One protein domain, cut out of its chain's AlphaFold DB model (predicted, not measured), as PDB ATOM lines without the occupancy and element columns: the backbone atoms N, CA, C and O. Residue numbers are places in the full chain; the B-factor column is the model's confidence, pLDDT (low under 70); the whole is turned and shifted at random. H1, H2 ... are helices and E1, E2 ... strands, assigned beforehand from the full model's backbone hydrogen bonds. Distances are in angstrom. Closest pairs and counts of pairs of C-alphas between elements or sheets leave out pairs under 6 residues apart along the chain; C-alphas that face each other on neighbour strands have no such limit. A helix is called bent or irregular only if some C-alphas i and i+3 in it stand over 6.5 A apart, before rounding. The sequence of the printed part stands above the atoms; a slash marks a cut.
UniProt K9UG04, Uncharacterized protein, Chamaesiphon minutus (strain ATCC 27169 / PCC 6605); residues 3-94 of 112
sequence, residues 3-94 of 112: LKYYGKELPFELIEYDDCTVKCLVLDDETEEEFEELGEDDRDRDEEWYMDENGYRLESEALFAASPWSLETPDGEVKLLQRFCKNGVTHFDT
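This is residues 3 to 94 of the 112 residues of an uncharacterized protein of Chamaesiphon minutus (strain ATCC 27169 / PCC 6605) (UniProt K9UG04). A seven-stranded antiparallel sheet curls like part of a barrel and folds back on itself, E2 E1 E5 E6 facing E4 E3 with E7 as the hinge, while the 14-residue helix H1 runs past one side and only grazes it. The small helices H2 and H3, with the loop of residues 51 to 59 between them, reach away from one end of the sheet and give the domain much of its length. The printed part has 92 residues, with three named helices and seven named strands in the order E1 E2 E3 E4 H1 H2 H3 E5 E6 E7; the sheet's order is E2 E1 E5 E6 E7 E4 E3, and the class is mixed, helices and strands. The whole is compact, with a radius of gyration of the C-alphas of 13.5 A and spans of 40 by 29 by 21 A.

E1, residues 3 to 5, begins at C-alpha 3 at (3.070, 29.381, -31.898) and is 6.6 A long from first to last C-alpha. E2, residues 8 to 11, is 10.0 A long, and E3, residues 13 to 17, is 11.0 A long. E4, residues 21 to 25, measures 13.3 A. H1, residues 29 to 42, is the longest helix at 20.1 A, from C-alpha 29 at (-4.464, 43.627, -35.225). H2, residues 46 to 50, is 6.4 A long; it is neither bent nor irregular, but only just: C-alphas 46 and 49 are 6.2 A apart. H3, residues 60 to 66, is 9.7 A long. E5, residues 70 to 73, spans 9.6 A, and E6, residues 76 to 80, spans 13.1 A. E7, residues 89 to 93, spans 13.7 A and ends at C-alpha 93 at (17.200, 30.273, -30.164).

The sheet is strongly twisted and is a folded sheet, one sheet bent back on itself into two leaves. E1 and E2 form a hairpin at 151 degrees, with N 8 and O 5 2.8 A apart. Edge strand E2 runs on into E3, the other edge strand, across a break of 1 residue at 79 degrees. E3 and E4 form a hairpin, with N 15 and O 23 2.8 A apart. E1 is also the antiparallel neighbour of E5, with N 4 and O 70 2.9 A apart. E5, E6 and E7 make a meander, each strand the antiparallel neighbour of the one before. Between E5 and E6, N 71 and O 78 are 2.9 A apart; between E6 and E7, N 93 and O 79 are 2.8 A apart. E7 and E4 stand at 138 degrees, with N 90 and O 22 2.9 A apart. The pairing of E7 is staggered, with E4 over residues 89 to 91 and with E6 over residues 92 to 93. H1 only grazes the sheet with its residues 31 to 38; its closest C-alphas to E2 are those of Pro 11 and Thr 31, 7.4 A. H3 only grazes the sheet with its residues 64 to 65, and H2 is not on it. H2 and H3 touch, the closest C-alphas being those of Trp 49 and Ala 66, 5.3 A. H1 and H3 are apart. Every O i to N i+4 pair is within hydrogen-bond range in H1 and H3; H2 has 0 of 1, and 0 of 2 for O i to N i+3.

The two C-alphas farthest apart are those of Asp 28 and Asn 54, 40.9 A. The printed part has no cut and no long link; those from H2 to H3 and from E6 to E7 are short, the others tight. The mean pLDDT of the printed part is 72.4; 34 residues are under 70, among them residues 15 to 28, 39 to 47 and 81 to 89.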
ATOM      1  N   LEU A   3       2.312  29.095 -33.108       74.12
ATOM      2  CA  LEU A   3       3.070  29.381 -31.898       74.12
ATOM      3  C   LEU A   3       2.321  28.790 -30.708       74.12
ATOM      4  O   LEU A   3       1.109  28.987 -30.599       74.12
ATOM      5  N   LYS A   4       3.025  28.071 -29.834       75.06
ATOM      6  CA  LYS A   4       2.444  27.515 -28.614       75.06
ATOM      7  C   LYS A   4       2.790  28.414 -27.433       75.06
ATOM      8  O   LYS A   4       3.950  28.774 -27.259       75.06
ATOM      9  N   TYR A   5       1.779  28.744 -26.633       73.50
ATOM     10  CA  TYR A   5       1.923  29.484 -25.379       73.50
ATOM     11  C   TYR A   5       0.932  28.949 -24.343       73.50
ATOM     12  O   TYR A   5      -0.275  29.042 -24.546       73.50
ATOM     13  N   TYR A   6       1.415  28.320 -23.264       70.38
ATOM     14  CA  TYR A   6       0.583  27.706 -22.208       70.38
ATOM     15  C   TYR A   6      -0.637  26.905 -22.723       70.38
ATOM     16  O   TYR A   6      -1.743  26.986 -22.189       70.38
ATOM     17  N   GLY A   7      -0.451  26.118 -23.787       69.38
ATOM     18  CA  GLY A   7      -1.516  25.300 -24.382       69.38
ATOM     19  C   GLY A   7      -2.477  26.046 -25.316       69.38
ATOM     20  O   GLY A   7      -3.357  25.407 -25.892       69.38
ATOM     21  N   LYS A   8      -2.301  27.357 -25.514       74.56
ATOM     22  CA  LYS A   8      -2.882  28.099 -26.636       74.56
ATOM     23  C   LYS A   8      -2.038  27.916 -27.891       74.56
ATOM     24  O   LYS A   8      -0.823  27.736 -27.819       74.56
ATOM     25  N   GLU A   9      -2.701  28.003 -29.038       79.00
ATOM     26  CA  GLU A   9      -2.070  28.027 -30.350       79.00
ATOM     27  C   GLU A   9      -2.433  29.333 -31.050       79.00
ATOM     28  O   GLU A   9      -3.606  29.565 -31.338       79.00
ATOM     29  N   LEU A  10      -1.432  30.159 -31.338       74.75
ATOM     30  CA  LEU A  10      -1.630  31.457 -31.977       74.75
ATOM     31  C   LEU A  10      -1.261  31.389 -33.464       74.75
ATOM     32  O   LEU A  10      -0.312  30.671 -33.835       74.75
ATOM     33  N   PRO A  11      -2.006  32.098 -34.334       70.94
ATOM     34  CA  PRO A  11      -1.692  32.153 -35.749       70.94
ATOM     35  C   PRO A  11      -0.321  32.802 -35.955       70.94
ATOM     36  O   PRO A  11      -0.042  33.892 -35.466       70.94
ATOM     37  N   PHE A  12       0.555  32.090 -36.667       71.00
ATOM     38  CA  PHE A  12       1.939  32.505 -36.869       71.00
ATOM     39  C   PHE A  12       2.402  32.145 -38.281       71.00
ATOM     40  O   PHE A  12       2.408  30.963 -38.676       71.00
ATOM     41  N   GLU A  13       2.808  33.154 -39.050       71.56
ATOM     42  CA  GLU A  13       3.400  32.960 -40.372       71.56
ATOM     43  C   GLU A  13       4.908  33.178 -40.330       71.56
ATOM     44  O   GLU A  13       5.400  34.250 -39.985       71.56
ATOM     45  N   LEU A  14       5.635  32.127 -40.712       70.31
ATOM     46  CA  LEU A  14       7.073  32.164 -40.898       70.31
ATOM     47  C   LEU A  14       7.372  32.698 -42.300       70.31
ATOM     48  O   LEU A  14       7.078  32.025 -43.288       70.31
ATOM     49  N   ILE A  15       7.975  33.879 -42.376       69.38
ATOM     50  CA  ILE A  15       8.413  34.499 -43.631       69.38
ATOM     51  C   ILE A  15       9.808  33.986 -44.010       69.38
ATOM     52  O   ILE A  15      10.076  33.699 -45.175       69.38
ATOM     53  N   GLU A  16      10.706  33.876 -43.029       69.06
ATOM     54  CA  GLU A  16      12.108  33.497 -43.228       69.06
ATOM     55  C   GLU A  16      12.659  32.844 -41.955       69.06
ATOM     56  O   GLU A  16      12.282  33.255 -40.858       69.06
ATOM     57  N   TYR A  17      13.531  31.844 -42.110       67.69
ATOM     58  CA  TYR A  17      14.226  31.142 -41.029       67.69
ATOM     59  C   TYR A  17      15.675  30.875 -41.448       67.69
ATOM     60  O   TYR A  17      15.911  30.264 -42.494       67.69
ATOM     61  N   ASP A  18      16.619  31.346 -40.638       69.25
ATOM     62  CA  ASP A  18      18.038  30.980 -40.680       69.25
ATOM     63  C   ASP A  18      18.507  30.523 -39.292       69.25
ATOM     64  O   ASP A  18      17.708  30.507 -38.364       69.25
ATOM     65  N   ASP A  19      19.785  30.168 -39.138       63.47
ATOM     66  CA  ASP A  19      20.339  29.604 -37.898       63.47
ATOM     67  C   ASP A  19      20.102  30.457 -36.626       63.47
ATOM     68  O   ASP A  19      20.214  29.919 -35.525       63.47
ATOM     69  N   CYS A  20      19.775  31.754 -36.743       59.66
ATOM     70  CA  CYS A  20      19.581  32.652 -35.593       59.66
ATOM     71  C   CYS A  20      18.354  33.587 -35.684       59.66
ATOM     72  O   CYS A  20      18.074  34.327 -34.735       59.66
ATOM     73  N   THR A  21      17.643  33.632 -36.815       60.22
ATOM     74  CA  THR A  21      16.637  34.671 -37.094       60.22
ATOM     75  C   THR A  21      15.374  34.105 -37.722       60.22
ATOM     76  O   THR A  21      15.426  33.399 -38.728       60.22
ATOM     77  N   VAL A  22      14.219  34.495 -37.174       62.03
ATOM     78  CA  VAL A  22      12.908  34.260 -37.780       62.03
ATOM     79  C   VAL A  22      12.261  35.590 -38.156       62.03
ATOM     80  O   VAL A  22      12.065  36.483 -37.336       62.03
ATOM     81  N   LYS A  23      11.831  35.735 -39.405       58.56
ATOM     82  CA  LYS A  23      10.879  36.800 -39.747       58.56
ATOM     83  C   LYS A  23       9.467  36.250 -39.647       58.56
ATOM     84  O   LYS A  23       9.173  35.201 -40.216       58.56
ATOM     85  N   CYS A  24       8.624  36.949 -38.903       65.12
ATOM     86  CA  CYS A  24       7.282  36.530 -38.519       65.12
ATOM     87  C   CYS A  24       6.276  37.597 -38.918       65.12
ATOM     88  O   CYS A  24       6.457  38.753 -38.564       65.12
ATOM     89  N   LEU A  25       5.180  37.230 -39.573       55.75
ATOM     90  CA  LEU A  25       4.043  38.140 -39.690       55.75
ATOM     91  C   LEU A  25       3.025  37.808 -38.596       55.75
ATOM     92  O   LEU A  25       2.548  36.672 -38.524       55.75
ATOM     93  N   VAL A  26       2.697  38.796 -37.759       63.59
ATOM     94  CA  VAL A  26       1.455  38.785 -36.976       63.59
ATOM     95  C   VAL A  26       0.336  39.135 -37.955       63.59
ATOM     96  O   VAL A  26       0.446  40.125 -38.678       63.59
ATOM     97  N   LEU A  27      -0.653  38.251 -38.085       60.34
ATOM     98  CA  LEU A  27      -1.541  38.230 -39.253       60.34
ATOM     99  C   LEU A  27      -2.583  39.356 -39.265       60.34
ATOM    100  O   LEU A  27      -3.007  39.764 -40.348       60.34
ATOM    101  N   ASP A  28      -2.979  39.851 -38.091       68.81
ATOM    102  CA  ASP A  28      -3.979  40.904 -37.911       68.81
ATOM    103  C   ASP A  28      -3.838  41.609 -36.546       68.81
ATOM    104  O   ASP A  28      -3.159  41.112 -35.643       68.81
ATOM    105  N   ASP A  29      -4.482  42.776 -36.425       72.31
ATOM    106  CA  ASP A  29      -4.464  43.627 -35.225       72.31
ATOM    107  C   ASP A  29      -5.024  42.893 -33.985       72.31
ATOM    108  O   ASP A  29      -4.536  43.089 -32.878       72.31
ATOM    109  N   GLU A  30      -6.011  42.005 -34.165       75.00
ATOM    110  CA  GLU A  30      -6.611  41.209 -33.078       75.00
ATOM    111  C   GLU A  30      -5.599  40.211 -32.497       75.00
ATOM    112  O   GLU A  30      -5.484  40.057 -31.283       75.00
ATOM    113  N   THR A  31      -4.812  39.567 -33.363       72.88
ATOM    114  CA  THR A  31      -3.715  38.694 -32.947       72.88
ATOM    115  C   THR A  31      -2.629  39.502 -32.238       72.88
ATOM    116  O   THR A  31      -2.103  39.042 -31.230       72.88
ATOM    117  N   GLU A  32      -2.281  40.697 -32.729       73.25
ATOM    118  CA  GLU A  32      -1.288  41.559 -32.070       73.25
ATOM    119  C   GLU A  32      -1.724  41.936 -30.648       73.25
ATOM    120  O   GLU A  32      -0.944  41.753 -29.711       73.25
ATOM    121  N   GLU A  33      -2.982  42.349 -30.471       75.88
ATOM    122  CA  GLU A  33      -3.565  42.632 -29.154       75.88
ATOM    123  C   GLU A  33      -3.550  41.390 -28.241       75.88
ATOM    124  O   GLU A  33      -3.118  41.487 -27.091       75.88
ATOM    125  N   GLU A  34      -3.920  40.199 -28.739       76.19
ATOM    126  CA  GLU A  34      -3.868  38.966 -27.934       76.19
ATOM    127  C   GLU A  34      -2.428  38.627 -27.501       76.19
ATOM    128  O   GLU A  34      -2.199  38.182 -26.375       76.19
ATOM    129  N   PHE A  35      -1.430  38.860 -28.358       72.81
ATOM    130  CA  PHE A  35      -0.023  38.681 -27.994       72.81
ATOM    131  C   PHE A  35       0.426  39.665 -26.912       72.81
ATOM    132  O   PHE A  35       1.142  39.261 -25.990       72.81
ATOM    133  N   GLU A  36       0.032  40.937 -27.020       73.88
ATOM    134  CA  GLU A  36       0.324  41.960 -26.011       73.88
ATOM    135  C   GLU A  36      -0.266  41.572 -24.655       73.88
ATOM    136  O   GLU A  36       0.487  41.491 -23.682       73.88
ATOM    137  N   GLU A  37      -1.553  41.213 -24.601       75.31
ATOM    138  CA  GLU A  37      -2.224  40.763 -23.374       75.31
ATOM    139  C   GLU A  37      -1.532  39.545 -22.743       75.31
ATOM    140  O   GLU A  37      -1.292  39.510 -21.534       75.31
ATOM    141  N   LEU A  38      -1.144  38.554 -23.553       72.69
ATOM    142  CA  LEU A  38      -0.457  37.359 -23.057       72.69
ATOM    143  C   LEU A  38       0.927  37.672 -22.487       72.69
ATOM    144  O   LEU A  38       1.325  37.058 -21.494       72.69
ATOM    145  N   GLY A  39       1.654  38.612 -23.094       69.25
ATOM    146  CA  GLY A  39       2.931  39.080 -22.568       69.25
ATOM    147  C   GLY A  39       2.785  39.946 -21.314       69.25
ATOM    148  O   GLY A  39       3.707  39.972 -20.496       69.25
ATOM    149  N   GLU A  40       1.645  40.622 -21.130       67.75
ATOM    150  CA  GLU A  40       1.329  41.327 -19.887       67.75
ATOM    151  C   GLU A  40       1.074  40.352 -18.730       67.75
ATOM    152  O   GLU A  40       1.674  40.540 -17.670       67.75
ATOM    153  N   ASP A  41       0.266  39.310 -18.955       67.19
ATOM    154  CA  ASP A  41      -0.059  38.245 -17.990       67.19
ATOM    155  C   ASP A  41       1.179  37.431 -17.559       67.19
ATOM    156  O   ASP A  41       1.269  36.965 -16.420       67.19
ATOM    157  N   ASP A  42       2.153  37.263 -18.459       65.81
ATOM    158  CA  ASP A  42       3.399  36.532 -18.187       65.81
ATOM    159  C   ASP A  42       4.289  37.267 -17.169       65.81
ATOM    160  O   ASP A  42       5.022  36.630 -16.412       65.81
ATOM    161  N   ARG A  43       4.193  38.605 -17.068       60.84
ATOM    162  CA  ARG A  43       4.984  39.393 -16.096       60.84
ATOM    163  C   ARG A  43       4.730  38.972 -14.651       60.84
ATOM    164  O   ARG A  43       5.641  39.061 -13.831       60.84
ATOM    165  N   ASP A  44       3.527  38.488 -14.356       60.56
ATOM    166  CA  ASP A  44       3.151  38.019 -13.024       60.56
ATOM    167  C   ASP A  44       3.529  36.541 -12.784       60.56
ATOM    168  O   ASP A  44       3.543  36.092 -11.638       60.56
ATOM    169  N   ARG A  45       3.869  35.785 -13.842       64.94
ATOM    170  CA  ARG A  45       4.238  34.350 -13.802       64.94
ATOM    171  C   ARG A  45       5.714  34.084 -14.114       64.94
ATOM    172  O   ARG A  45       6.188  32.957 -13.995       64.94
ATOM    173  N   ASP A  46       6.456  35.130 -14.463       61.97
ATOM    174  CA  ASP A  46       7.839  35.091 -14.942       61.97
ATOM    175  C   ASP A  46       8.844  34.480 -13.940       61.97
ATOM    176  O   ASP A  46       9.907  33.994 -14.341       61.97
ATOM    177  N   GLU A  47       8.557  34.496 -12.636       62.16
ATOM    178  CA  GLU A  47       9.408  33.830 -11.637       62.16
ATOM    179  C   GLU A  47       9.276  32.298 -11.690       62.16
ATOM    180  O   GLU A  47      10.260  31.602 -11.439       62.16
ATOM    181  N   GLU A  48       8.113  31.768 -12.084       70.38
ATOM    182  CA  GLU A  48       7.783  30.341 -11.960       70.38
ATOM    183  C   GLU A  48       8.522  29.448 -12.962       70.38
ATOM    184  O   GLU A  48       8.812  28.293 -12.656       70.38
ATOM    185  N   TRP A  49       8.832  29.958 -14.156       78.12
ATOM    186  CA  TRP A  49       9.488  29.168 -15.206       78.12
ATOM    187  C   TRP A  49      10.974  29.496 -15.382       78.12
ATOM    188  O   TRP A  49      11.682  28.767 -16.073       78.12
ATOM    189  N   TYR A  50      11.467  30.580 -14.774       79.12
ATOM    190  CA  TYR A  50      12.852  31.033 -14.943       79.12
ATOM    191  C   TYR A  50      13.763  30.660 -13.772       79.12
ATOM    192  O   TYR A  50      14.986  30.583 -13.941       79.12
ATOM    193  N   MET A  51      13.185  30.471 -12.586       82.25
ATOM    194  CA  MET A  51      13.915  30.208 -11.353       82.25
ATOM    195  C   MET A  51      13.648  28.788 -10.844       82.25
ATOM    196  O   MET A  51      12.587  28.216 -11.074       82.25
ATOM    197  N   ASP A  52      14.626  28.215 -10.150       82.56
ATOM    198  CA  ASP A  52      14.471  26.992  -9.378       82.56
ATOM    199  C   ASP A  52      13.770  27.262  -8.033       82.56
ATOM    200  O   ASP A  52      13.463  28.398  -7.664       82.56
ATOM    201  N   GLU A  53      13.552  26.203  -7.254       85.19
ATOM    202  CA  GLU A  53      12.927  26.272  -5.924       85.19
ATOM    203  C   GLU A  53      13.685  27.146  -4.905       85.19
ATOM    204  O   GLU A  53      13.132  27.517  -3.870       85.19
ATOM    205  N   ASN A  54      14.945  27.481  -5.187       83.25
ATOM    206  CA  ASN A  54      15.802  28.313  -4.349       83.25
ATOM    207  C   ASN A  54      15.885  29.763  -4.858       83.25
ATOM    208  O   ASN A  54      16.594  30.577  -4.261       83.25
ATOM    209  N   GLY A  55      15.181  30.096  -5.945       80.69
ATOM    210  CA  GLY A  55      15.221  31.412  -6.579       80.69
ATOM    211  C   GLY A  55      16.470  31.650  -7.434       80.69
ATOM    212  O   GLY A  55      16.741  32.795  -7.806       80.69
ATOM    213  N   TYR A  56      17.253  30.610  -7.735       80.31
ATOM    214  CA  TYR A  56      18.344  30.704  -8.699       80.31
ATOM    215  C   TYR A  56      17.818  30.488 -10.104       80.31
ATOM    216  O   TYR A  56      16.914  29.700 -10.341       80.31
ATOM    217  N   ARG A  57      18.433  31.162 -11.068       82.81
ATOM    218  CA  ARG A  57      18.116  30.964 -12.475       82.81
ATOM    219  C   ARG A  57      18.342  29.501 -12.887       82.81
ATOM    220  O   ARG A  57      19.402  28.950 -12.601       82.81
ATOM    221  N   LEU A  58      17.394  28.929 -13.633       82.62
ATOM    222  CA  LEU A  58      17.537  27.608 -14.251       82.62
ATOM    223  C   LEU A  58      18.697  27.560 -15.262       82.62
ATOM    224  O   LEU A  58      18.926  28.503 -16.025       82.62
ATOM    225  N   GLU A  59      19.378  26.418 -15.315       84.56
ATOM    226  CA  GLU A  59      20.372  26.100 -16.349       84.56
ATOM    227  C   GLU A  59      19.734  26.035 -17.744       84.56
ATOM    228  O   GLU A  59      18.543  25.750 -17.865       84.56
ATOM    229  N   SER A  60      20.520  26.259 -18.806       82.50
ATOM    230  CA  SER A  60      20.008  26.431 -20.179       82.50
ATOM    231  C   SER A  60      19.036  25.343 -20.639       82.50
ATOM    232  O   SER A  60      18.021  25.674 -21.243       82.50
ATOM    233  N   GLU A  61      19.288  24.068 -20.328       84.00
ATOM    234  CA  GLU A  61      18.381  22.976 -20.715       84.00
ATOM    235  C   GLU A  61      17.027  23.051 -20.003       84.00
ATOM    236  O   GLU A  61      15.977  22.940 -20.639       84.00
ATOM    237  N   ALA A  62      17.041  23.278 -18.688       84.81
ATOM    238  CA  ALA A  62      15.827  23.410 -17.892       84.81
ATOM    239  C   ALA A  62      15.071  24.695 -18.249       84.81
ATOM    240  O   ALA A  62      13.850  24.681 -18.361       84.81
ATOM    241  N   LEU A  63      15.800  25.782 -18.501       84.00
ATOM    242  CA  LEU A  63      15.245  27.058 -18.930       84.00
ATOM    243  C   LEU A  63      14.596  26.952 -20.315       84.00
ATOM    244  O   LEU A  63      13.503  27.472 -20.527       84.00
ATOM    245  N   PHE A  64      15.241  26.251 -21.252       84.69
ATOM    246  CA  PHE A  64      14.677  25.964 -22.569       84.69
ATOM    247  C   PHE A  64      13.395  25.143 -22.435       84.69
ATOM    248  O   PHE A  64      12.369  25.507 -23.003       84.69
ATOM    249  N   ALA A  65      13.412  24.071 -21.643       84.25
ATOM    250  CA  ALA A  65      12.233  23.237 -21.428       84.25
ATOM    251  C   ALA A  65      11.074  24.005 -20.766       84.25
ATOM    252  O   ALA A  65       9.921  23.805 -21.140       84.25
ATOM    253  N   ALA A  66      11.379  24.887 -19.812       83.00
ATOM    254  CA  ALA A  66      10.387  25.642 -19.054       83.00
ATOM    255  C   ALA A  66       9.804  26.840 -19.818       83.00
ATOM    256  O   ALA A  66       8.680  27.245 -19.533       83.00
ATOM    257  N   SER A  67      10.538  27.401 -20.788       81.50
ATOM    258  CA  SER A  67      10.083  28.570 -21.542       81.50
ATOM    259  C   SER A  67       8.757  28.296 -22.267       81.50
ATOM    260  O   SER A  67       8.693  27.372 -23.095       81.50
ATOM    261  N   PRO A  68       7.707  29.100 -22.001       78.81
ATOM    262  CA  PRO A  68       6.374  28.866 -22.545       78.81
ATOM    263  C   PRO A  68       6.247  29.266 -24.018       78.81
ATOM    264  O   PRO A  68       5.274  28.878 -24.657       78.81
ATOM    265  N   TRP A  69       7.211  30.017 -24.559       79.38
ATOM    266  CA  TRP A  69       7.183  30.579 -25.907       79.38
ATOM    267  C   TRP A  69       7.933  29.685 -26.895       79.38
ATOM    268  O   TRP A  69       9.110  29.917 -27.193       79.38
ATOM    269  N   SER A  70       7.257  28.654 -27.406       79.69
ATOM    270  CA  SER A  70       7.864  27.695 -28.333       79.69
ATOM    271  C   SER A  70       7.169  27.607 -29.685       79.69
ATOM    272  O   SER A  70       5.948  27.725 -29.820       79.69
ATOM    273  N   LEU A  71       7.984  27.379 -30.710       78.75
ATOM    274  CA  LEU A  71       7.553  27.178 -32.084       78.75
ATOM    275  C   LEU A  71       8.059  25.819 -32.571       78.75
ATOM    276  O   LEU A  71       9.239  25.497 -32.433       78.75
ATOM    277  N   GLU A  72       7.173  25.029 -33.171       78.12
ATOM    278  CA  GLU A  72       7.568  23.808 -33.873       78.12
ATOM    279  C   GLU A  72       8.036  24.153 -35.288       78.12
ATOM    280  O   GLU A  72       7.268  24.674 -36.102       78.12
ATOM    281  N   THR A  73       9.295  23.838 -35.582       74.12
ATOM    282  CA  THR A  73       9.902  23.973 -36.910       74.12
ATOM    283  C   THR A  73      10.224  22.589 -37.485       74.12
ATOM    284  O   THR A  73      10.231  21.602 -36.741       74.12
ATOM    285  N   PRO A  74      10.517  22.471 -38.794       75.12
ATOM    286  CA  PRO A  74      10.974  21.208 -39.374       75.12
ATOM    287  C   PRO A  74      12.225  20.617 -38.702       75.12
ATOM    288  O   PRO A  74      12.376  19.396 -38.696       75.12
ATOM    289  N   ASP A  75      13.081  21.460 -38.116       74.50
ATOM    290  CA  ASP A  75      14.345  21.064 -37.478       74.50
ATOM    291  C   ASP A  75      14.208  20.795 -35.968       74.50
ATOM    292  O   ASP A  75      15.164  20.376 -35.314       74.50
ATOM    293  N   GLY A  76      13.011  20.995 -35.411       78.81
ATOM    294  CA  GLY A  76      12.711  20.788 -33.998       78.81
ATOM    295  C   GLY A  76      12.034  21.988 -33.344       78.81
ATOM    296  O   GLY A  76      11.589  22.933 -34.000       78.81
ATOM    297  N   GLU A  77      11.920  21.925 -32.023       82.19
ATOM    298  CA  GLU A  77      11.385  23.024 -31.226       82.19
ATOM    299  C   GLU A  77      12.420  24.146 -31.118       82.19
ATOM    300  O   GLU A  77      13.590  23.897 -30.826       82.19
ATOM    301  N   VAL A  78      11.973  25.380 -31.320       80.94
ATOM    302  CA  VAL A  78      12.765  26.590 -31.088       80.94
ATOM    303  C   VAL A  78      12.052  27.493 -30.090       80.94
ATOM    304  O   VAL A  78      10.826  27.435 -29.958       80.94
ATOM    305  N   LYS A  79      12.811  28.335 -29.384       81.25
ATOM    306  CA  LYS A  79      12.263  29.280 -28.401       81.25
ATOM    307  C   LYS A  79      12.383  30.697 -28.901       81.25
ATOM    308  O   LYS A  79      13.440  31.091 -29.380       81.25
ATOM    309  N   LEU A  80      11.319  31.474 -28.759       75.62
ATOM    310  CA  LEU A  80      11.376  32.892 -29.076       75.62
ATOM    311  C   LEU A  80      12.246  33.611 -28.035       75.62
ATOM    312  O   LEU A  80      12.019  33.503 -26.834       75.62
ATOM    313  N   LEU A  81      13.252  34.354 -28.495       69.75
ATOM    314  CA  LEU A  81      14.065  35.237 -27.649       69.75
ATOM    315  C   LEU A  81      13.390  36.590 -27.426       69.75
ATOM    316  O   LEU A  81      13.768  37.328 -26.510       69.75
ATOM    317  N   GLN A  82      12.428  36.919 -28.287       67.50
ATOM    318  CA  GLN A  82      11.617  38.121 -28.225       67.50
ATOM    319  C   GLN A  82      10.143  37.740 -28.291       67.50
ATOM    320  O   GLN A  82       9.692  37.130 -29.259       67.50
ATOM    321  N   ARG A  83       9.390  38.159 -27.271       63.38
ATOM    322  CA  ARG A  83       7.939  37.944 -27.195       63.38
ATOM    323  C   ARG A  83       7.187  38.687 -28.309       63.38
ATOM    324  O   ARG A  83       6.162  38.212 -28.774       63.38
ATOM    325  N   PHE A  84       7.738  39.812 -28.784       62.00
ATOM    326  CA  PHE A  84       7.068  40.715 -29.722       62.00
ATOM    327  C   PHE A  84       7.860  40.931 -31.012       62.00
ATOM    328  O   PHE A  84       9.011  41.380 -30.992       62.00
ATOM    329  N   CYS A  85       7.206  40.666 -32.144       60.91
ATOM    330  CA  CYS A  85       7.724  40.927 -33.482       60.91
ATOM    331  C   CYS A  85       7.622  42.432 -33.804       60.91
ATOM    332  O   CYS A  85       6.710  42.854 -34.510       60.91
ATOM    333  N   LYS A  86       8.555  43.278 -33.343       53.41
ATOM    334  CA  LYS A  86       8.548  44.691 -33.764       53.41
ATOM    335  C   LYS A  86       8.841  44.772 -35.267       53.41
ATOM    336  O   LYS A  86       9.969  44.526 -35.690       53.41
ATOM    337  N   ASN A  87       7.842  45.159 -36.063       59.34
ATOM    338  CA  ASN A  87       7.883  45.206 -37.534       59.34
ATOM    339  C   ASN A  87       7.936  43.831 -38.233       59.34
ATOM    340  O   ASN A  87       8.456  43.732 -39.345       59.34
ATOM    341  N   GLY A  88       7.441  42.772 -37.592       60.81
ATOM    342  CA  GLY A  88       7.374  41.447 -38.212       60.81
ATOM    343  C   GLY A  88       8.698  40.663 -38.235       60.81
ATOM    344  O   GLY A  88       8.956  39.847 -39.123       60.81
ATOM    345  N   VAL A  89       9.587  40.927 -37.275       62.75
ATOM    346  CA  VAL A  89      10.838  40.173 -37.096       62.75
ATOM    347  C   VAL A  89      10.975  39.758 -35.636       62.75
ATOM    348  O   VAL A  89      10.817  40.603 -34.757       62.75
ATOM    349  N   THR A  90      11.293  38.485 -35.382       70.06
ATOM    350  CA  THR A  90      11.584  37.954 -34.043       70.06
ATOM    351  C   THR A  90      12.839  37.088 -34.049       70.06
ATOM    352  O   THR A  90      13.082  36.287 -34.948       70.06
ATOM    353  N   HIS A  91      13.671  37.218 -33.027       68.69
ATOM    354  CA  HIS A  91      14.794  36.303 -32.866       68.69
ATOM    355  C   HIS A  91      14.359  35.074 -32.082       68.69
ATOM    356  O   HIS A  91      13.532  35.156 -31.170       68.69
ATOM    357  N   PHE A  92      14.948  33.937 -32.419       73.12
ATOM    358  CA  PHE A  92      14.746  32.691 -31.704       73.12
ATOM    359  C   PHE A  92      16.095  32.101 -31.317       73.12
ATOM    360  O   PHE A  92      17.139  32.539 -31.796       73.12
ATOM    361  N   ASP A  93      16.048  31.096 -30.457       70.19
ATOM    362  CA  ASP A  93      17.200  30.273 -30.164       70.19
ATOM    363  C   ASP A  93      16.866  28.790 -30.217       70.19
ATOM    364  O   ASP A  93      15.730  28.353 -29.991       70.19
ATOM    365  N   THR A  94      17.912  28.021 -30.463       73.31
ATOM    366  CA  THR A  94      17.908  26.573 -30.285       73.31
ATOM    367  C   THR A  94      18.431  26.241 -28.895       73.31
ATOM    368  O   THR A  94      19.062  27.070 -28.241       73.31
TER     369      THR A  94